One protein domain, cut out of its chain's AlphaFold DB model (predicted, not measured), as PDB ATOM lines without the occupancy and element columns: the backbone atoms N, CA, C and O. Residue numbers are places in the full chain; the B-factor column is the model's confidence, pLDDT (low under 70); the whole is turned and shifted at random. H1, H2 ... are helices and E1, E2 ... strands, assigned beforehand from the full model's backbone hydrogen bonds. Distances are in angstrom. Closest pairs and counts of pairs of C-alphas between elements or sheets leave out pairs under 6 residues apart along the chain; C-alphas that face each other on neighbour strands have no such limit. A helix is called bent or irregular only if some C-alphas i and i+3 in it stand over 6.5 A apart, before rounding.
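AT A GLANCE: This is residues 115 to 273 of the 390 residues of an uncharacterized protein of Flavobacterium faecale (UniProt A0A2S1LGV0). Two long helices, H4 and H8, cross as an X with a broad contact and make the core of an elongated domain; H7 packs on the side of H8 away from H4, and H6 reaches from H7 toward one far end, where H5 sits. The small hairpin E1 and E2 packs by E2 on H4 and H8, with H2 and H3 over its E1 side, and a second hairpin, E3 and E4, makes the other far end. You have 159 residues before you, with eight named helices and four named strands in the order H1 H2 E1 E2 H3 E3 E4 H4 H5 H6 H7 H8. The class is mostly helix, and each of the two sheets, E1 - E2 and E3 - E4, is antiparallel. The whole is compact, with a radius of gyration of the C-alphas of 17.2 A, and spans 59 by 32 by 27 A.

HOW THE PARTS SIT: Begin at the hairpin of E3, residues 164 to 168, and E4, residues 173 to 177, where N 166 and O 175 are within hydrogen-bond range at 2.9 A. A tight link leads from E4 to H4, residues 180 to 200. H4 touches H8, residues 249 to 271, at a steep tilt of 47 degrees, the same way; look at the closest C-alphas, those of Tyr 190 and Gly 256, 4.3 A apart. H8 with its residues 255 to 262 touches H7, residues 235 to 241, about perpendicular at 78 degrees, the closest C-alphas being those of Trp 236 and Tyr 258, 6.0 A apart. H6, residues 213 to 225, touches H7 with residues 222 to 225 alone, at a steep tilt of 51 degrees, and the C-alphas of Phe 225 and Gly 235 come closest, at 4.1 A. H5, residues 205 to 209, and H6 touch only at the corner, and only just, with 3 pairs of C-alphas within 8 A, the closest being those of Ile 207 and Ala 213, 5.4 A apart. Return to H8 for the hairpin of E1, residues 143 to 145, and E2, residues 148 to 150, where N 143 and O 150 are 2.8 A apart, within hydrogen-bond range. The closest C-alphas of E2 and H8 are those of Lys 149 and Ala 259, at 7.0 A. The closest of E1 and H3, residues 153 to 160, are those of Phe 143 and Gly 156, at 6.7 A. H3 touches H2, residues 128 to 140, at a steep tilt of 61 degrees, opposite ways, closest at the C-alphas of Lys 134 and Pro 153, 5.0 A apart. H1, residues 122 to 125, is close to H2 but not clearly touching, with the C-alphas of Arg 125 and Ile 131 6.7 A apart. Every O i to N i+4 pair is within hydrogen-bond range in H2, H3, H5, H6 and H8, against 15 of 17 in H4 and 0 of 3 in H7, which has 2 of 4 O i to N i+3 pairs within range; H1 is too short for an i+4 pair.

IN THESE COORDINATES: Find C-alpha 122 at (249.394, 267.400, 271.129), where H1 begins. H2 is 18.0 A long, H3 10.1 A, E3 11.8 A and E4 12.1 A. Find C-alpha 180 at (262.357, 260.457, 252.653); from there H4 runs 30.5 A to C-alpha 200. H4 and H7 are irregular, but only just: C-alphas 181 and 184 are 7.0 A apart, and C-alphas 236 and 239 are 6.7 A apart. H6 is 18.2 A long and H7 10.9 A. H8, the longest helix, runs 32.6 A and ends at C-alpha 271, at (247.100, 232.287, 256.025).

THE WHOLE: The C-alphas of Glu 173 and Glu 211 are the two farthest apart, at 59.5 A. The printed part, residues 115 to 273, has no cut. No link is long; those from H6 to H7 and from H7 to H8 are short but not tight. The mean pLDDT of the printed part is 94.5, and residues 230 to 232 are under 70.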
ATOM      1  N   VAL A 115     266.870 264.400 267.103       96.38
ATOM      2  CA  VAL A 115     265.846 264.144 268.121       96.38
ATOM      3  C   VAL A 115     264.534 264.797 267.694       96.38
ATOM      4  O   VAL A 115     264.486 265.999 267.433       96.38
ATOM      5  N   ILE A 116     263.473 263.997 267.609       93.06
ATOM      6  CA  ILE A 116     262.136 264.410 267.184       93.06
ATOM      7  C   ILE A 116     261.206 264.431 268.400       93.06
ATOM      8  O   ILE A 116     260.569 263.434 268.725       93.06
ATOM      9  N   ASN A 117     261.081 265.595 269.038       91.19
ATOM     10  CA  ASN A 117     260.163 265.784 270.173       91.19
ATOM     11  C   ASN A 117     258.761 266.243 269.738       91.19
ATOM     12  O   ASN A 117     257.868 266.393 270.566       91.19
ATOM     13  N   ILE A 118     258.531 266.463 268.438       89.00
ATOM     14  CA  ILE A 118     257.247 266.992 267.950       89.00
ATOM     15  C   ILE A 118     256.069 266.048 268.227       89.00
ATOM     16  O   ILE A 118     254.933 266.500 268.276       89.00
ATOM     17  N   PHE A 119     256.325 264.753 268.433       89.06
ATOM     18  CA  PHE A 119     255.288 263.777 268.767       89.06
ATOM     19  C   PHE A 119     254.847 263.849 270.231       89.06
ATOM     20  O   PHE A 119     253.821 263.266 270.576       89.06
ATOM     21  N   GLU A 120     255.578 264.567 271.087       87.69
ATOM     22  CA  GLU A 120     255.131 264.916 272.440       87.69
ATOM     23  C   GLU A 120     254.150 266.100 272.418       87.69
ATOM     24  O   GLU A 120     253.359 266.260 273.347       87.69
ATOM     25  N   ASN A 121     254.148 266.898 271.342       86.56
ATOM     26  CA  ASN A 121     253.200 267.992 271.155       86.56
ATOM     27  C   ASN A 121     251.829 267.441 270.713       86.56
ATOM     28  O   ASN A 121     251.713 266.756 269.690       86.56
ATOM     29  N   SER A 122     250.773 267.774 271.461       85.56
ATOM     30  CA  SER A 122     249.394 267.400 271.129       85.56
ATOM     31  C   SER A 122     248.941 267.947 269.773       85.56
ATOM     32  O   SER A 122     248.213 267.256 269.067       85.56
ATOM     33  N   GLU A 123     249.436 269.114 269.347       91.31
ATOM     34  CA  GLU A 123     249.056 269.744 268.075       91.31
ATOM     35  C   GLU A 123     249.391 268.863 266.862       91.31
ATOM     36  O   GLU A 123     248.594 268.756 265.933       91.31
ATOM     37  N   VAL A 124     250.542 268.177 266.869       91.88
ATOM     38  CA  VAL A 124     250.921 267.267 265.771       91.88
ATOM     39  C   VAL A 124     249.976 266.071 265.713       91.88
ATOM     40  O   VAL A 124     249.551 265.675 264.623       91.88
ATOM     41  N   ARG A 125     249.600 265.534 266.879       93.88
ATOM     42  CA  ARG A 125     248.667 264.404 266.997       93.88
ATOM     43  C   ARG A 125     247.237 264.764 266.591       93.88
ATOM     44  O   ARG A 125     246.460 263.868 266.273       93.88
ATOM     45  N   GLU A 126     246.911 266.052 266.580       95.38
ATOM     46  CA  GLU A 126     245.625 266.595 266.140       95.38
ATOM     47  C   GLU A 126     245.593 266.936 264.640       95.38
ATOM     48  O   GLU A 126     244.528 267.233 264.095       95.38
ATOM     49  N   THR A 127     246.729 266.865 263.935       95.38
ATOM     50  CA  THR A 127     246.740 267.091 262.484       95.38
ATOM     51  C   THR A 127     245.953 266.009 261.745       95.38
ATOM     52  O   THR A 127     246.010 264.825 262.085       95.38
ATOM     53  N   SER A 128     245.264 266.400 260.667       96.25
ATOM     54  CA  SER A 128     244.491 265.468 259.834       96.25
ATOM     55  C   SER A 128     245.340 264.312 259.307       96.25
ATOM     56  O   SER A 128     244.877 263.178 259.277       96.25
ATOM     57  N   ASP A 129     246.590 264.582 258.925       96.19
ATOM     58  CA  ASP A 129     247.495 263.565 258.385       96.19
ATOM     59  C   ASP A 129     247.861 262.518 259.443       96.19
ATOM     60  O   ASP A 129     247.784 261.322 259.169       96.19
ATOM     61  N   TYR A 130     248.202 262.949 260.663       96.44
ATOM     62  CA  TYR A 130     248.513 262.030 261.756       96.44
ATOM     63  C   TYR A 130     247.297 261.184 262.140       96.44
ATOM     64  O   TYR A 130     247.404 259.965 262.251       96.44
ATOM     65  N   ILE A 131     246.127 261.819 262.288       97.25
ATOM     66  CA  ILE A 131     244.868 261.131 262.604       97.25
ATOM     67  C   ILE A 131     244.537 260.094 261.528       97.25
ATOM     68  O   ILE A 131     244.188 258.963 261.857       97.25
ATOM     69  N   ASN A 132     244.686 260.441 260.248       97.62
ATOM     70  CA  ASN A 132     244.421 259.516 259.148       97.62
ATOM     71  C   ASN A 132     245.356 258.299 259.188       97.62
ATOM     72  O   ASN A 132     244.882 257.169 259.091       97.62
ATOM     73  N   ILE A 133     246.663 258.512 259.377       98.00
ATOM     74  CA  ILE A 133     247.646 257.421 259.489       98.00
ATOM     75  C   ILE A 133     247.338 256.546 260.707       98.00
ATOM     76  O   ILE A 133     247.315 255.321 260.596       98.00
ATOM     77  N   LYS A 134     247.042 257.164 261.854       97.31
ATOM     78  CA  LYS A 134     246.659 256.455 263.076       97.31
ATOM     79  C   LYS A 134     245.423 255.582 262.857       97.31
ATOM     80  O   LYS A 134     245.467 254.397 263.162       97.31
ATOM     81  N   ASN A 135     244.366 256.132 262.262       97.12
ATOM     82  CA  ASN A 135     243.141 255.388 261.968       97.12
ATOM     83  C   ASN A 135     243.394 254.221 260.997       97.12
ATOM     84  O   ASN A 135     242.791 253.160 261.146       97.12
ATOM     85  N   LEU A 136     244.287 254.383 260.010       96.75
ATOM     86  CA  LEU A 136     244.688 253.296 259.107       96.75
ATOM     87  C   LEU A 136     245.407 252.170 259.859       96.75
ATOM     88  O   LEU A 136     245.109 251.004 259.618       96.75
ATOM     89  N   ILE A 137     246.294 252.499 260.799       96.88
ATOM     90  CA  ILE A 137     246.981 251.501 261.630       96.88
ATOM     91  C   ILE A 137     246.001 250.811 262.582       96.88
ATOM     92  O   ILE A 137     246.018 249.592 262.679       96.88
ATOM     93  N   GLU A 138     245.110 251.551 263.244       94.94
ATOM     94  CA  GLU A 138     244.119 250.966 264.160       94.94
ATOM     95  C   GLU A 138     243.123 250.048 263.433       94.94
ATOM     96  O   GLU A 138     242.704 249.033 263.985       94.94
ATOM     97  N   SER A 139     242.759 250.381 262.189       94.12
ATOM     98  CA  SER A 139     241.812 249.591 261.388       94.12
ATOM     99  C   SER A 139     242.446 248.394 260.676       94.12
ATOM    100  O   SER A 139     241.824 247.335 260.613       94.12
ATOM    101  N   ASN A 140     243.673 248.537 260.166       95.31
ATOM    102  CA  ASN A 140     244.328 247.523 259.328       95.31
ATOM    103  C   ASN A 140     245.521 246.836 260.012       95.31
ATOM    104  O   ASN A 140     246.201 246.015 259.397       95.31
ATOM    105  N   GLY A 141     245.855 247.227 261.242       95.12
ATOM    106  CA  GLY A 141     247.065 246.811 261.954       95.12
ATOM    107  C   GLY A 141     248.361 247.452 261.441       95.12
ATOM    108  O   GLY A 141     249.403 247.276 262.062       95.12
ATOM    109  N   SER A 142     248.332 248.172 260.311       97.81
ATOM    110  CA  SER A 142     249.499 248.839 259.719       97.81
ATOM    111  C   SER A 142     249.104 249.929 258.714       97.81
ATOM    112  O   SER A 142     247.995 249.942 258.180       97.81
ATOM    113  N   PHE A 143     250.040 250.832 258.431       97.75
ATOM    114  CA  PHE A 143     249.991 251.796 257.337       97.75
ATOM    115  C   PHE A 143     250.941 251.333 256.228       97.75
ATOM    116  O   PHE A 143     252.123 251.112 256.483       97.75
ATOM    117  N   ILE A 144     250.435 251.171 255.003       97.75
ATOM    118  CA  ILE A 144     251.256 250.759 253.858       97.75
ATOM    119  C   ILE A 144     251.774 252.006 253.145       97.75
ATOM    120  O   ILE A 144     250.987 252.823 252.664       97.75
ATOM    121  N   TYR A 145     253.093 252.120 253.031       96.88
ATOM    122  CA  TYR A 145     253.763 253.199 252.311       96.88
ATOM    123  C   TYR A 145     254.917 252.614 251.505       96.88
ATOM    124  O   TYR A 145     255.699 251.841 252.041       96.88
ATOM    125  N   ASP A 146     254.979 252.923 250.211       96.38
ATOM    126  CA  ASP A 146     255.983 252.381 249.280       96.38
ATOM    127  C   ASP A 146     256.188 250.850 249.379       96.38
ATOM    128  O   ASP A 146     257.296 250.326 249.452       96.38
ATOM    129  N   ASN A 147     255.073 250.107 249.409       96.94
ATOM    130  CA  ASN A 147     255.034 248.637 249.483       96.94
ATOM    131  C   ASN A 147     255.665 248.012 250.744       96.94
ATOM    132  O   ASN A 147     255.958 246.812 250.747       96.94
ATOM    133  N   VAL A 148     255.849 248.784 251.818       98.25
ATOM    134  CA  VAL A 148     256.230 248.271 253.141       98.25
ATOM    135  C   VAL A 148     255.172 248.622 254.186       98.25
ATOM    136  O   VAL A 148     254.469 249.630 254.068       98.25
ATOM    137  N   LYS A 149     255.030 247.769 255.207       98.50
ATOM    138  CA  LYS A 149     254.140 248.020 256.350       98.50
ATOM    139  C   LYS A 149     254.872 248.813 257.427       98.50
ATOM    140  O   LYS A 149     255.942 248.405 257.868       98.50
ATOM    141  N   ILE A 150     254.251 249.896 257.878       98.31
ATOM    142  CA  ILE A 150     254.681 250.711 259.013       98.31
ATOM    143  C   ILE A 150     253.658 250.538 260.134       98.31
ATOM    144  O   ILE A 150     252.452 250.636 259.904       98.31
ATOM    145  N   TYR A 151     254.138 250.276 261.347       98.06
ATOM    146  CA  TYR A 151     253.283 249.842 262.452       98.06
ATOM    147  C   TYR A 151     253.001 250.917 263.506       98.06
ATOM    148  O   TYR A 151     252.107 250.721 264.323       98.06
ATOM    149  N   THR A 152     253.690 252.063 263.472       97.44
ATOM    150  CA  THR A 152     253.420 253.186 264.382       97.44
ATOM    151  C   THR A 152     253.007 254.453 263.634       97.44
ATOM    152  O   THR A 152     253.575 254.758 262.576       97.44
ATOM    153  N   PRO A 153     252.028 255.218 264.157       97.69
ATOM    154  CA  PRO A 153     251.615 256.479 263.550       97.69
ATOM    155  C   PRO A 153     252.760 257.485 263.424       97.69
ATOM    156  O   PRO A 153     252.818 258.225 262.447       97.69
ATOM    157  N   GLU A 154     253.691 257.491 264.377       97.38
ATOM    158  CA  GLU A 154     254.828 258.406 264.418       97.38
ATOM    159  C   GLU A 154     255.806 258.158 263.266       97.38
ATOM    160  O   GLU A 154     256.148 259.101 262.549       97.38
ATOM    161  N   LEU A 155     256.195 256.902 263.013       97.00
ATOM    162  CA  LEU A 155     257.026 256.569 261.850       97.00
ATOM    163  C   LEU A 155     256.269 256.786 260.537       97.00
ATOM    164  O   LEU A 155     256.840 257.311 259.581       97.00
ATOM    165  N   GLY A 156     254.980 256.438 260.491       97.44
ATOM    166  CA  GLY A 156     254.147 256.668 259.310       97.44
ATOM    167  C   GLY A 156     254.085 258.150 258.950       97.44
ATOM    168  O   GLY A 156     254.324 258.529 257.804       97.44
ATOM    169  N   TYR A 157     253.839 259.004 259.943       97.19
ATOM    170  CA  TYR A 157     253.816 260.454 259.779       97.19
ATOM    171  C   TYR A 157     255.193 261.012 259.407       97.19
ATOM    172  O   TYR A 157     255.279 261.874 258.531       97.19
ATOM    173  N   PHE A 158     256.264 260.499 260.021       96.62
ATOM    174  CA  PHE A 158     257.640 260.873 259.701       96.62
ATOM    175  C   PHE A 158     257.972 260.633 258.223       96.62
ATOM    176  O   PHE A 158     258.461 261.547 257.562       96.62
ATOM    177  N   PHE A 159     257.652 259.452 257.683       96.81
ATOM    178  CA  PHE A 159     257.909 259.124 256.276       96.81
ATOM    179  C   PHE A 159     256.954 259.812 255.296       96.81
ATOM    180  O   PHE A 159     257.349 260.124 254.172       96.81
ATOM    181  N   TYR A 160     255.710 260.061 255.710       95.88
ATOM    182  CA  TYR A 160     254.709 260.727 254.878       95.88
ATOM    183  C   TYR A 160     254.982 262.230 254.709       95.88
ATOM    184  O   TYR A 160     254.724 262.808 253.649       95.88
ATOM    185  N   LYS A 161     255.496 262.901 255.746       94.44
ATOM    186  CA  LYS A 161     255.747 264.345 255.705       94.44
ATOM    187  C   LYS A 161     257.014 264.689 254.925       94.44
ATOM    188  O   LYS A 161     258.067 264.085 255.086       94.44
ATOM    189  N   LYS A 162     256.921 265.759 254.125       92.12
ATOM    190  CA  LYS A 162     258.050 266.295 253.341       92.12
ATOM    191  C   LYS A 162     259.222 266.733 254.219       92.12
ATOM    192  O   LYS A 162     260.367 266.530 253.837       92.12
ATOM    193  N   SER A 163     258.933 267.357 255.355       94.31
ATOM    194  CA  SER A 163     259.934 267.755 256.337       94.31
ATOM    195  C   SER A 163     259.321 267.911 257.723       94.31
ATOM    196  O   SER A 163     258.124 268.184 257.853       94.31
ATOM    197  N   LEU A 164     260.148 267.736 258.751       94.81
ATOM    198  CA  LEU A 164     259.813 267.910 260.159       94.81
ATOM    199  C   LEU A 164     260.959 268.615 260.880       94.81
ATOM    200  O   LEU A 164     262.127 268.405 260.551       94.81
ATOM    201  N   THR A 165     260.618 269.440 261.865       95.69
ATOM    202  CA  THR A 165     261.611 270.044 262.752       95.69
ATOM    203  C   THR A 165     262.159 268.980 263.695       95.69
ATOM    204  O   THR A 165     261.394 268.264 264.345       95.69
ATOM    205  N   ALA A 166     263.479 268.890 263.775       96.62
ATOM    206  CA  ALA A 166     264.194 268.015 264.686       96.62
ATOM    207  C   ALA A 166     265.420 268.737 265.244       96.62
ATOM    208  O   ALA A 166     266.003 269.591 264.579       96.62
ATOM    209  N   TYR A 167     265.838 268.359 266.446       97.12
ATOM    210  CA  TYR A 167     267.053 268.888 267.050       97.12
ATOM    211  C   TYR A 167     268.272 268.109 266.541       97.12
ATOM    212  O   TYR A 167     268.401 266.907 266.799       97.12
ATOM    213  N   ASP A 168     269.164 268.780 265.811       97.31
ATOM    214  CA  ASP A 168     270.443 268.233 265.357       97.31
ATOM    215  C   ASP A 168     271.419 268.194 266.537       97.31
ATOM    216  O   ASP A 168     271.885 269.225 267.026       97.31
ATOM    217  N   CYS A 169     271.751 266.992 267.011       95.81
ATOM    218  CA  CYS A 169     272.639 266.828 268.159       95.81
ATOM    219  C   CYS A 169     274.105 267.181 267.857       95.81
ATOM    220  O   CYS A 169     274.850 267.479 268.794       95.81
ATOM    221  N   ASP A 170     274.530 267.137 266.590       94.81
ATOM    222  CA  ASP A 170     275.893 267.497 266.191       94.81
ATOM    223  C   ASP A 170     276.055 269.021 266.150       94.81
ATOM    224  O   ASP A 170     277.047 269.557 266.652       94.81
ATOM    225  N   LYS A 171     275.069 269.724 265.580       96.56
ATOM    226  CA  LYS A 171     275.082 271.192 265.452       96.56
ATOM    227  C   LYS A 171     274.512 271.926 266.661       96.56
ATOM    228  O   LYS A 171     274.811 273.102 266.848       96.56
ATOM    229  N   LYS A 172     273.750 271.225 267.505       96.62
ATOM    230  CA  LYS A 172     273.033 271.750 268.675       96.62
ATOM    231  C   LYS A 172     271.981 272.810 268.334       96.62
ATOM    232  O   LYS A 172     271.760 273.729 269.121       96.62
ATOM    233  N   GLU A 173     271.322 272.665 267.191       97.31
ATOM    234  CA  GLU A 173     270.285 273.579 266.704       97.31
ATOM    235  C   GLU A 173     269.090 272.810 266.131       97.31
ATOM    236  O   GLU A 173     269.215 271.647 265.738       97.31
ATOM    237  N   ASP A 174     267.932 273.464 266.076       97.19
ATOM    238  CA  ASP A 174     266.776 272.923 265.367       97.19
ATOM    239  C   ASP A 174     267.003 273.014 263.855       97.19
ATOM    240  O   ASP A 174     267.421 274.044 263.323       97.19
ATOM    241  N   THR A 175     266.690 271.936 263.146       97.19
ATOM    242  CA  THR A 175     266.795 271.847 261.692       97.19
ATOM    243  C   THR A 175     265.573 271.150 261.107       97.19
ATOM    244  O   THR A 175     264.815 270.479 261.807       97.19
ATOM    245  N   LEU A 176     265.379 271.297 259.800       96.56
ATOM    246  CA  LEU A 176     264.390 270.527 259.057       96.56
ATOM    247  C   LEU A 176     265.049 269.263 258.511       96.56
ATOM    248  O   LEU A 176     266.044 269.339 257.792       96.56
ATOM    249  N   ILE A 177     264.463 268.112 258.821       95.62
ATOM    250  CA  ILE A 177     264.834 266.821 258.235       95.62
ATOM    251  C   ILE A 177     263.672 266.273 257.419       95.62
ATOM    252  O   ILE A 177     262.511 266.525 257.741       95.62
ATOM    253  N   ALA A 178     263.973 265.528 256.360       94.19
ATOM    254  CA  ALA A 178     262.970 264.896 255.516       94.19
ATOM    255  C   ALA A 178     262.941 263.389 255.788       94.19
ATOM    256  O   ALA A 178     263.971 262.723 255.702       94.19
ATOM    257  N   GLY A 179     261.765 262.829 256.081       92.38
ATOM    258  CA  GLY A 179     261.638 261.387 256.317       92.38
ATOM    259  C   GLY A 179     262.046 260.543 255.109       92.38
ATOM    260  O   GLY A 179     262.536 259.428 255.273       92.38
ATOM    261  N   ILE A 180     261.932 261.105 253.900       94.00
ATOM    262  CA  ILE A 180     262.357 260.457 252.653       94.00
ATOM    263  C   ILE A 180     263.846 260.088 252.651       94.00
ATOM    264  O   ILE A 180     264.205 259.066 252.078       94.00
ATOM    265  N   ASP A 181     264.698 260.845 253.353       94.25
ATOM    266  CA  ASP A 181     266.132 260.544 253.444       94.25
ATOM    267  C   ASP A 181     266.398 259.232 254.205       94.25
ATOM    268  O   ASP A 181     267.430 258.593 254.009       94.25
ATOM    269  N   TYR A 182     265.452 258.805 255.044       96.00
ATOM    270  CA  TYR A 182     265.526 257.594 255.861       96.00
ATOM    271  C   TYR A 182     264.685 256.440 255.305       96.00
ATOM    272  O   TYR A 182     264.897 255.289 255.696       96.00
ATOM    273  N   LEU A 183     263.751 256.721 254.392       95.94
ATOM    274  CA  LEU A 183     262.817 255.731 253.860       95.94
ATOM    275  C   LEU A 183     263.539 254.584 253.143       95.94
ATOM    276  O   LEU A 183     263.256 253.425 253.433       95.94
ATOM    277  N   ASP A 184     264.530 254.883 252.298       96.06
ATOM    278  CA  ASP A 184     265.322 253.858 251.598       96.06
ATOM    279  C   ASP A 184     266.008 252.893 252.580       96.06
ATOM    280  O   ASP A 184     266.124 251.694 252.325       96.06
ATOM    281  N   THR A 185     266.447 253.413 253.731       96.56
ATOM    282  CA  THR A 185     267.076 252.605 254.788       96.56
ATOM    283  C   THR A 185     266.061 251.682 255.442       96.56
ATOM    284  O   THR A 185     266.344 250.500 255.628       96.56
ATOM    285  N   TYR A 186     264.870 252.202 255.741       97.69
ATOM    286  CA  TYR A 186     263.772 251.412 256.283       97.69
ATOM    287  C   TYR A 186     263.349 250.303 255.313       97.69
ATOM    288  O   TYR A 186     263.273 249.147 255.714       97.69
ATOM    289  N   ILE A 187     263.125 250.633 254.034       97.88
ATOM    290  CA  ILE A 187     262.687 249.680 253.002       97.88
ATOM    291  C   ILE A 187     263.725 248.578 252.806       97.88
ATOM    292  O   ILE A 187     263.369 247.400 252.783       97.88
ATOM    293  N   LYS A 188     265.008 248.942 252.687       97.44
ATOM    294  CA  LYS A 188     266.086 247.961 252.542       97.44
ATOM    295  C   LYS A 188     266.093 246.986 253.720       97.44
ATOM    296  O   LYS A 188     266.019 245.778 253.504       97.44
ATOM    297  N   ALA A 189     266.108 247.507 254.945       97.88
ATOM    298  CA  ALA A 189     266.135 246.675 256.140       97.88
ATOM    299  C   ALA A 189     264.855 245.840 256.297       97.88
ATOM    300  O   ALA A 189     264.920 244.679 256.683       97.88
ATOM    301  N   TYR A 190     263.695 246.380 255.919       98.44
ATOM    302  CA  TYR A 190     262.435 245.641 255.869       98.44
ATOM    303  C   TYR A 190     262.540 244.400 254.986       98.44
ATOM    304  O   TYR A 190     262.184 243.306 255.417       98.44
ATOM    305  N   LYS A 191     263.100 244.533 253.778       98.31
ATOM    306  CA  LYS A 191     263.324 243.385 252.886       98.31
ATOM    307  C   LYS A 191     264.329 242.383 253.451       98.31
ATOM    308  O   LYS A 191     264.111 241.181 253.312       98.31
ATOM    309  N   GLU A 192     265.370 242.852 254.134       97.94
ATOM    310  CA  GLU A 192     266.311 241.979 254.848       97.94
ATOM    311  C   GLU A 192     265.612 241.186 255.965       97.94
ATOM    312  O   GLU A 192     265.831 239.981 256.093       97.94
ATOM    313  N   GLY A 193     264.713 241.820 256.723       98.06
ATOM    314  CA  GLY A 193     263.908 241.168 257.756       98.06
ATOM    315  C   GLY A 193     262.935 240.128 257.200       98.06
ATOM    316  O   GLY A 193     262.837 239.019 257.733       98.06
ATOM    317  N   GLU A 194     262.257 240.444 256.090       98.19
ATOM    318  CA  GLU A 194     261.415 239.476 255.376       98.19
ATOM    319  C   GLU A 194     262.233 238.258 254.924       98.19
ATOM    320  O   GLU A 194     261.834 237.117 255.154       98.19
ATOM    321  N   GLN A 195     263.393 238.492 254.307       98.00
ATOM    322  CA  GLN A 195     264.272 237.427 253.831       98.00
ATOM    323  C   GLN A 195     264.805 236.568 254.983       98.00
ATOM    324  O   GLN A 195     264.833 235.342 254.869       98.00
ATOM    325  N   PHE A 196     265.194 237.189 256.096       97.25
ATOM    326  CA  PHE A 196     265.631 236.476 257.291       97.25
ATOM    327  C   PHE A 196     264.544 235.530 257.811       97.25
ATOM    328  O   PHE A 196     264.825 234.359 258.072       97.25
ATOM    329  N   PHE A 197     263.293 235.994 257.895       97.75
ATOM    330  CA  PHE A 197     262.181 235.134 258.293       97.75
ATOM    331  C   PHE A 197     261.990 233.958 257.325       97.75
ATOM    332  O   PHE A 197     261.821 232.818 257.760       97.75
ATOM    333  N   GLU A 198     262.049 234.215 256.017       97.50
ATOM    334  CA  GLU A 198     261.883 233.182 254.989       97.50
ATOM    335  C   GLU A 198     262.968 232.091 255.065       97.50
ATOM    336  O   GLU A 198     262.689 230.931 254.760       97.50
ATOM    337  N   ILE A 199     264.187 232.446 255.488       96.69
ATOM    338  CA  ILE A 199     265.316 231.516 255.629       96.69
ATOM    339  C   ILE A 199     265.250 230.745 256.954       96.69
ATOM    340  O   ILE A 199     265.440 229.528 256.963       96.69
ATOM    341  N   GLU A 200     265.011 231.433 258.069       95.81
ATOM    342  CA  GLU A 200     265.175 230.845 259.406       95.81
ATOM    343  C   GLU A 200     263.881 230.288 259.998       95.81
ATOM    344  O   GLU A 200     263.919 229.311 260.746       95.81
ATOM    345  N   TYR A 201     262.732 230.880 259.669       96.19
ATOM    346  CA  TYR A 201     261.475 230.612 260.370       96.19
ATOM    347  C   TYR A 201     260.359 230.099 259.470       96.19
ATOM    348  O   TYR A 201     259.356 229.614 259.999       96.19
ATOM    349  N   LYS A 202     260.499 230.154 258.140       96.75
ATOM    350  CA  LYS A 202     259.483 229.620 257.230       96.75
ATOM    351  C   LYS A 202     259.291 228.120 257.471       96.75
ATOM    352  O   LYS A 202     260.201 227.325 257.219       96.75
ATOM    353  N   PRO A 203     258.099 227.689 257.897       96.06
ATOM    354  CA  PRO A 203     257.872 226.293 258.198       96.06
ATOM    355  C   PRO A 203     257.554 225.527 256.911       96.06
ATOM    356  O   PRO A 203     256.898 226.032 255.995       96.06
ATOM    357  N   SER A 204     257.972 224.265 256.852       97.00
ATOM    358  CA  SER A 204     257.445 223.347 255.842       97.00
ATOM    359  C   SER A 204     255.991 222.983 256.161       97.00
ATOM    360  O   SER A 204     255.544 223.077 257.307       97.00
ATOM    361  N   THR A 205     255.249 222.493 255.168       96.38
ATOM    362  CA  THR A 205     253.881 221.986 255.378       96.38
ATOM    363  C   THR A 205     253.832 220.869 256.420       96.38
ATOM    364  O   THR A 205     252.891 220.807 257.204       96.38
ATOM    365  N   ASN A 206     254.867 220.025 256.481       97.06
ATOM    366  CA  ASN A 206     254.957 218.942 257.462       97.06
ATOM    367  C   ASN A 206     255.161 219.467 258.889       97.06
ATOM    368  O   ASN A 206     254.688 218.843 259.829       97.06
ATOM    369  N   ILE A 207     255.839 220.607 259.062       96.19
ATOM    370  CA  ILE A 207     255.954 221.263 260.372       96.19
ATOM    371  C   ILE A 207     254.611 221.892 260.751       96.19
ATOM    372  O   ILE A 207     254.126 221.643 261.847       96.19
ATOM    373  N   LEU A 208     253.985 222.645 259.837       96.19
ATOM    374  CA  LEU A 208     252.725 223.353 260.107       96.19
ATOM    375  C   LEU A 208     251.551 222.432 260.444       96.19
ATOM    376  O   LEU A 208     250.711 222.800 261.257       96.19
ATOM    377  N   TYR A 209     251.465 221.267 259.802       95.31
ATOM    378  CA  TYR A 209     250.311 220.367 259.918       95.31
ATOM    379  C   TYR A 209     250.659 218.999 260.521       95.31
ATOM    380  O   TYR A 209     249.810 218.109 260.547       95.31
ATOM    381  N   GLY A 210     251.899 218.814 260.976       95.69
ATOM    382  CA  GLY A 210     252.358 217.586 261.620       95.69
ATOM    383  C   GLY A 210     252.395 217.683 263.143       95.69
ATOM    384  O   GLY A 210     251.893 218.624 263.752       95.69
ATOM    385  N   GLU A 211     253.050 216.705 263.765       95.69
ATOM    386  CA  GLU A 211     253.149 216.573 265.227       95.69
ATOM    387  C   GLU A 211     253.874 217.757 265.899       95.69
ATOM    388  O   GLU A 211     253.621 218.061 267.063       95.69
ATOM    389  N   ASN A 212     254.717 218.476 265.149       94.94
ATOM    390  CA  ASN A 212     255.507 219.608 265.643       94.94
ATOM    391  C   ASN A 212     254.813 220.976 265.500       94.94
ATOM    392  O   ASN A 212     255.411 221.992 265.860       94.94
ATOM    393  N   ALA A 213     253.577 221.029 264.993       95.50
ATOM    394  CA  ALA A 213     252.879 222.286 264.714       95.50
ATOM    395  C   ALA A 213     252.761 223.184 265.954       95.50
ATOM    396  O   ALA A 213     253.079 224.370 265.893       95.50
ATOM    397  N   ASN A 214     252.373 222.610 267.097       93.38
ATOM    398  CA  ASN A 214     252.198 223.366 268.340       93.38
ATOM    399  C   ASN A 214     253.519 223.958 268.841       93.38
ATOM    400  O   ASN A 214     253.568 225.138 269.169       93.38
ATOM    401  N   SER A 215     254.594 223.161 268.842       93.62
ATOM    402  CA  SER A 215     255.919 223.625 269.271       93.62
ATOM    403  C   SER A 215     256.449 224.736 268.363       93.62
ATOM    404  O   SER A 215     257.047 225.700 268.840       93.62
ATOM    405  N   TYR A 216     256.181 224.649 267.058       96.06
ATOM    406  CA  TYR A 216     256.524 225.713 266.123       96.06
ATOM    407  C   TYR A 216     255.746 227.008 266.411       96.06
ATOM    408  O   TYR A 216     256.357 228.069 266.516       96.06
ATOM    409  N   VAL A 217     254.422 226.933 266.597       95.88
ATOM    410  CA  VAL A 217     253.593 228.104 266.942       95.88
ATOM    411  C   VAL A 217     254.060 228.742 268.250       95.88
ATOM    412  O   VAL A 217     254.181 229.962 268.315       95.88
ATOM    413  N   GLU A 218     254.368 227.934 269.264       93.44
ATOM    414  CA  GLU A 218     254.904 228.396 270.547       93.44
ATOM    415  C   GLU A 218     256.260 229.097 270.378       93.44
ATOM    416  O   GLU A 218     256.493 230.162 270.950       93.44
ATOM    417  N   ASN A 219     257.148 228.560 269.536       94.62
ATOM    418  CA  ASN A 219     258.430 229.194 269.247       94.62
ATOM    419  C   ASN A 219     258.253 230.560 268.563       94.62
ATOM    420  O   ASN A 219     258.875 231.539 268.985       94.62
ATOM    421  N   ILE A 220     257.383 230.647 267.551       96.94
ATOM    422  CA  ILE A 220     257.073 231.923 266.895       96.94
ATOM    423  C   ILE A 220     256.440 232.889 267.897       96.94
ATOM    424  O   ILE A 220     256.840 234.046 267.936       96.94
ATOM    425  N   HIS A 221     255.530 232.422 268.755       95.25
ATOM    426  CA  HIS A 221     254.905 233.237 269.797       95.25
ATOM    427  C   HIS A 221     255.951 233.837 270.740       95.25
ATOM    428  O   HIS A 221     255.952 235.040 270.987       95.25
ATOM    429  N   ASN A 222     256.883 233.015 271.223       92.31
ATOM    430  CA  ASN A 222     257.933 233.461 272.132       92.31
ATOM    431  C   ASN A 222     258.845 234.508 271.487       92.31
ATOM    432  O   ASN A 222     259.123 235.535 272.102       92.31
ATOM    433  N   ASN A 223     259.256 234.305 270.232       93.81
ATOM    434  CA  ASN A 223     260.038 235.306 269.503       93.81
ATOM    435  C   ASN A 223     259.246 236.590 269.238       93.81
ATOM    436  O   ASN A 223     259.787 237.691 269.336       93.81
ATOM    437  N   TYR A 224     257.961 236.447 268.927       94.75
ATOM    438  CA  TYR A 224     257.099 237.560 268.576       94.75
ATOM    439  C   TYR A 224     256.744 238.433 269.785       94.75
ATOM    440  O   TYR A 224     256.787 239.648 269.649       94.75
ATOM    441  N   PHE A 225     256.460 237.850 270.956       92.12
ATOM    442  CA  PHE A 225     255.958 238.582 272.131       92.12
ATOM    443  C   PHE A 225     256.931 238.691 273.311       92.12
ATOM    444  O   PHE A 225     256.798 239.632 274.086       92.12
ATOM    445  N   HIS A 226     257.875 237.756 273.484       87.69
ATOM    446  CA  HIS A 226     258.585 237.598 274.769       87.69
ATOM    447  C   HIS A 226     260.094 237.777 274.700       87.69
ATOM    448  O   HIS A 226     260.707 238.058 275.727       87.69
ATOM    449  N   VAL A 227     260.724 237.607 273.535       86.56
ATOM    450  CA  VAL A 227     262.178 237.791 273.430       86.56
ATOM    451  C   VAL A 227     262.543 239.232 273.774       86.56
ATOM    452  O   VAL A 227     262.010 240.183 273.208       86.56
ATOM    453  N   ASN A 228     263.483 239.392 274.700       77.56
ATOM    454  CA  ASN A 228     263.925 240.712 275.116       77.56
ATOM    455  C   ASN A 228     264.675 241.391 273.976       77.56
ATOM    456  O   ASN A 228     265.763 240.965 273.585       77.56
ATOM    457  N   HIS A 229     264.111 242.491 273.493       72.50
ATOM    458  CA  HIS A 229     264.729 243.359 272.505       72.50
ATOM    459  C   HIS A 229     264.878 244.742 273.124       72.50
ATOM    460  O   HIS A 229     263.900 245.377 273.505       72.50
ATOM    461  N   TYR A 230     266.124 245.202 273.263       62.78
ATOM    462  CA  TYR A 230     266.447 246.562 273.719       62.78
ATOM    463  C   TYR A 230     265.875 246.928 275.099       62.78
ATOM    464  O   TYR A 230     265.534 248.077 275.364       62.78
ATOM    465  N   GLY A 231     265.803 245.944 275.999       62.69
ATOM    466  CA  GLY A 231     265.321 246.142 277.367       62.69
ATOM    467  C   GLY A 231     263.798 246.145 277.510       62.69
ATOM    468  O   GLY A 231     263.313 246.348 278.620       62.69
ATOM    469  N   ALA A 232     263.057 245.890 276.427       62.09
ATOM    470  CA  ALA A 232     261.626 245.616 276.467       62.09
ATOM    471  C   ALA A 232     261.368 244.115 276.256       62.09
ATOM    472  O   ALA A 232     261.908 243.499 275.335       62.09
ATOM    473  N   ASN A 233     260.516 243.534 277.100       73.81
ATOM    474  CA  ASN A 233     260.059 242.147 276.985       73.81
ATOM    475  C   ASN A 233     258.862 242.083 276.019       73.81
ATOM    476  O   ASN A 233     257.762 241.711 276.421       73.81
ATOM    477  N   GLU A 234     259.056 242.548 274.782       82.19
ATOM    478  CA  GLU A 234     257.983 242.673 273.778       82.19
ATOM    479  C   GLU A 234     258.229 241.849 272.508       82.19
ATOM    480  O   GLU A 234     257.443 241.927 271.564       82.19
ATOM    481  N   GLY A 235     259.305 241.054 272.456       90.56
ATOM    482  CA  GLY A 235     259.641 240.271 271.270       90.56
ATOM    483  C   GLY A 235     259.866 241.156 270.048       90.56
ATOM    484  O   GLY A 235     260.240 242.322 270.161       90.56
ATOM    485  N   TRP A 236     259.647 240.605 268.859       93.81
ATOM    486  CA  TRP A 236     259.655 241.376 267.612       93.81
ATOM    487  C   TRP A 236     258.493 242.367 267.514       93.81
ATOM    488  O   TRP A 236     258.599 243.357 266.792       93.81
ATOM    489  N   ASN A 237     257.408 242.142 268.261       94.44
ATOM    490  CA  ASN A 237     256.214 242.981 268.255       94.44
ATOM    491  C   ASN A 237     256.447 244.390 268.823       94.44
ATOM    492  O   ASN A 237     255.581 245.250 268.662       94.44
ATOM    493  N   PHE A 238     257.612 244.668 269.422       94.56
ATOM    494  CA  PHE A 238     257.963 246.005 269.912       94.56
ATOM    495  C   PHE A 238     257.801 247.091 268.834       94.56
ATOM    496  O   PHE A 238     257.420 248.220 269.146       94.56
ATOM    497  N   VAL A 239     258.018 246.764 267.552       95.06
ATOM    498  CA  VAL A 239     257.833 247.712 266.437       95.06
ATOM    499  C   VAL A 239     256.382 248.156 266.238       95.06
ATOM    500  O   VAL A 239     256.165 249.150 265.552       95.06
ATOM    501  N   LYS A 240     255.395 247.452 266.814       95.69
ATOM    502  CA  LYS A 240     253.982 247.867 266.806       95.69
ATOM    503  C   LYS A 240     253.639 248.847 267.926       95.69
ATOM    504  O   LYS A 240     252.708 249.629 267.777       95.69
ATOM    505  N   ASN A 241     254.392 248.828 269.025       92.81
ATOM    506  CA  ASN A 241     254.061 249.594 270.233       92.81
ATOM    507  C   ASN A 241     255.044 250.728 270.525       92.81
ATOM    508  O   ASN A 241     254.781 251.563 271.388       92.81
ATOM    509  N   SER A 242     256.185 250.753 269.841       92.00
ATOM    510  CA  SER A 242     257.263 251.685 270.133       92.00
ATOM    511  C   SER A 242     257.796 252.361 268.879       92.00
ATOM    512  O   SER A 242     257.744 251.839 267.767       92.00
ATOM    513  N   TYR A 243     258.332 253.553 269.084       92.62
ATOM    514  CA  TYR A 243     259.128 254.292 268.121       92.62
ATOM    515  C   TYR A 243     260.251 254.992 268.884       92.62
ATOM    516  O   TYR A 243     260.167 255.208 270.095       92.62
ATOM    517  N   SER A 244     261.321 255.345 268.182       92.62
ATOM    518  CA  SER A 244     262.421 256.096 268.779       92.62
ATOM    519  C   SER A 244     262.218 257.594 268.581       92.62
ATOM    520  O   SER A 244     262.013 258.050 267.458       92.62
ATOM    521  N   LEU A 245     262.377 258.375 269.654       93.88
ATOM    522  CA  LEU A 245     262.515 259.836 269.564       93.88
ATOM    523  C   LEU A 245     263.842 260.243 268.912       93.88
ATOM    524  O   LEU A 245     263.992 261.367 268.447       93.88
ATOM    525  N   THR A 246     264.826 259.342 268.886       95.12
ATOM    526  CA  THR A 246     266.098 259.557 268.197       95.12
ATOM    527  C   THR A 246     266.046 258.940 266.807       95.12
ATOM    528  O   THR A 246     265.877 257.726 266.681       95.12
ATOM    529  N   ILE A 247     266.289 259.750 265.780       95.88
ATOM    530  CA  ILE A 247     266.407 259.300 264.396       95.88
ATOM    531  C   ILE A 247     267.876 259.234 263.986       95.88
ATOM    532  O   ILE A 247     268.637 260.194 264.123       95.88
ATOM    533  N   LYS A 248     268.234 258.051 263.495       96.19
ATOM    534  CA  LYS A 248     269.502 257.648 262.887       96.19
ATOM    535  C   LYS A 248     269.196 256.568 261.856       96.19
ATOM    536  O   LYS A 248     268.236 255.818 262.048       96.19
ATOM    537  N   HIS A 249     270.013 256.435 260.821       95.44
ATOM    538  CA  HIS A 249     269.897 255.343 259.857       95.44
ATOM    539  C   HIS A 249     269.989 253.978 260.538       95.44
ATOM    540  O   HIS A 249     269.206 253.095 260.207       95.44
ATOM    541  N   GLU A 250     270.863 253.820 261.535       95.00
ATOM    542  CA  GLU A 250     270.957 252.583 262.324       95.00
ATOM    543  C   GLU A 250     269.620 252.211 262.995       95.00
ATOM    544  O   GLU A 250     269.140 251.087 262.863       95.00
ATOM    545  N   ILE A 251     268.981 253.178 263.661       94.81
ATOM    546  CA  ILE A 251     267.706 252.968 264.364       94.81
ATOM    547  C   ILE A 251     266.584 252.692 263.358       94.81
ATOM    548  O   ILE A 251     265.803 251.761 263.536       94.81
ATOM    549  N   ILE A 252     266.509 253.471 262.278       96.81
ATOM    550  CA  ILE A 252     265.501 253.277 261.229       96.81
ATOM    551  C   ILE A 252     265.662 251.912 260.551       96.81
ATOM    552  O   ILE A 252     264.665 251.235 260.313       96.81
ATOM    553  N   SER A 253     266.902 251.492 260.291       96.50
ATOM    554  CA  SER A 253     267.217 250.161 259.769       96.50
ATOM    555  C   SER A 253     266.686 249.075 260.704       96.50
ATOM    556  O   SER A 253     265.957 248.190 260.274       96.50
ATOM    557  N   GLN A 254     266.936 249.190 262.009       94.81
ATOM    558  CA  GLN A 254     266.426 248.239 262.994       94.81
ATOM    559  C   GLN A 254     264.889 248.144 262.985       94.81
ATOM    560  O   GLN A 254     264.341 247.040 262.956       94.81
ATOM    561  N   PHE A 255     264.185 249.281 262.993       96.50
ATOM    562  CA  PHE A 255     262.721 249.292 262.904       96.50
ATOM    563  C   PHE A 255     262.224 248.675 261.591       96.50
ATOM    564  O   PHE A 255     261.247 247.932 261.614       96.50
ATOM    565  N   GLY A 256     262.904 248.942 260.473       97.62
ATOM    566  CA  GLY A 256     262.620 248.315 259.183       97.62
ATOM    567  C   GLY A 256     262.770 246.800 259.253       97.62
ATOM    568  O   GLY A 256     261.818 246.078 258.971       97.62
ATOM    569  N   TYR A 257     263.924 246.319 259.717       97.50
ATOM    570  CA  TYR A 257     264.241 244.897 259.854       97.50
ATOM    571  C   TYR A 257     263.184 244.125 260.647       97.50
ATOM    572  O   TYR A 257     262.611 243.154 260.150       97.50
ATOM    573  N   TYR A 258     262.852 244.579 261.855       96.88
ATOM    574  CA  TYR A 258     261.849 243.887 262.663       96.88
ATOM    575  C   TYR A 258     260.428 244.044 262.110       96.88
ATOM    576  O   TYR A 258     259.643 243.106 262.223       96.88
ATOM    577  N   ALA A 259     260.101 245.156 261.443       97.75
ATOM    578  CA  ALA A 259     258.828 245.289 260.736       97.75
ATOM    579  C   ALA A 259     258.691 244.282 259.579       97.75
ATOM    580  O   ALA A 259     257.603 243.745 259.372       97.75
ATOM    581  N   GLY A 260     259.781 243.965 258.872       98.31
ATOM    582  CA  GLY A 260     259.803 242.912 257.852       98.31
ATOM    583  C   GLY A 260     259.527 241.522 258.430       98.31
ATOM    584  O   GLY A 260     258.707 240.773 257.898       98.31
ATOM    585  N   ILE A 261     260.142 241.196 259.573       97.75
ATOM    586  CA  ILE A 261     259.892 239.933 260.291       97.75
ATOM    587  C   ILE A 261     258.433 239.851 260.755       97.75
ATOM    588  O   ILE A 261     257.753 238.853 260.513       97.75
ATOM    589  N   VAL A 262     257.941 240.911 261.400       97.19
ATOM    590  CA  VAL A 262     256.562 240.997 261.895       97.19
ATOM    591  C   VAL A 262     255.558 240.862 260.752       97.19
ATOM    592  O   VAL A 262     254.586 240.128 260.907       97.19
ATOM    593  N   ASN A 263     255.819 241.463 259.584       98.19
ATOM    594  CA  ASN A 263     254.969 241.282 258.407       98.19
ATOM    595  C   ASN A 263     254.823 239.809 258.024       98.19
ATOM    596  O   ASN A 263     253.716 239.343 257.760       98.19
ATOM    597  N   LYS A 264     255.927 239.060 258.026       98.38
ATOM    598  CA  LYS A 264     255.901 237.640 257.672       98.38
ATOM    599  C   LYS A 264     255.196 236.771 258.700       98.38
ATOM    600  O   LYS A 264     254.522 235.815 258.317       98.38
ATOM    601  N   VAL A 265     255.290 237.118 259.981       97.56
ATOM    602  CA  VAL A 265     254.487 236.462 261.018       97.56
ATOM    603  C   VAL A 265     253.001 236.773 260.826       97.56
ATOM    604  O   VAL A 265     252.202 235.840 260.831       97.56
ATOM    605  N   ASP A 266     252.635 238.035 260.577       96.56
ATOM    606  CA  ASP A 266     251.246 238.440 260.314       96.56
ATOM    607  C   ASP A 266     250.666 237.667 259.105       96.56
ATOM    608  O   ASP A 266     249.592 237.073 259.205       96.56
ATOM    609  N   GLU A 267     251.410 237.591 257.990       97.38
ATOM    610  CA  GLU A 267     251.037 236.809 256.796       97.38
ATOM    611  C   GLU A 267     250.834 235.319 257.120       97.38
ATOM    612  O   GLU A 267     249.901 234.680 256.623       97.38
ATOM    613  N   LEU A 268     251.709 234.745 257.950       97.25
ATOM    614  CA  LEU A 268     251.639 233.341 258.341       97.25
ATOM    615  C   LEU A 268     250.413 233.055 259.219       97.25
ATOM    616  O   LEU A 268     249.712 232.066 258.978       97.25
ATOM    617  N   VAL A 269     250.138 233.922 260.198       96.56
ATOM    618  CA  VAL A 269     248.983 233.831 261.104       96.56
ATOM    619  C   VAL A 269     247.678 233.936 260.321       96.56
ATOM    620  O   VAL A 269     246.787 233.107 260.511       96.56
ATOM    621  N   GLU A 270     247.577 234.899 259.402       96.25
ATOM    622  CA  GLU A 270     246.390 235.092 258.563       96.25
ATOM    623  C   GLU A 270     246.146 233.877 257.657       96.25
ATOM    624  O   GLU A 270     245.052 233.307 257.633       96.25
ATOM    625  N   LYS A 271     247.190 233.416 256.960       97.69
ATOM    626  CA  LYS A 271     247.100 232.287 256.025       97.69
ATOM    627  C   LYS A 271     246.780 230.959 256.715       97.69
ATOM    628  O   LYS A 271     246.112 230.107 256.126       97.69
ATOM    629  N   HIS A 272     247.257 230.764 257.943       97.06
ATOM    630  CA  HIS A 272     247.129 229.511 258.693       97.06
ATOM    631  C   HIS A 272     246.340 229.681 260.001       97.06
ATOM    632  O   HIS A 272     246.630 229.013 260.998       97.06
ATOM    633  N   PHE A 273     245.294 230.514 259.982       96.62
ATOM    634  CA  PHE A 273     244.491 230.891 261.153       96.62
ATOM    635  C   PHE A 273     244.089 229.722 262.069       96.62
ATOM    636  O   PHE A 273     244.127 229.853 263.290       96.62
TER     637      PHE A 273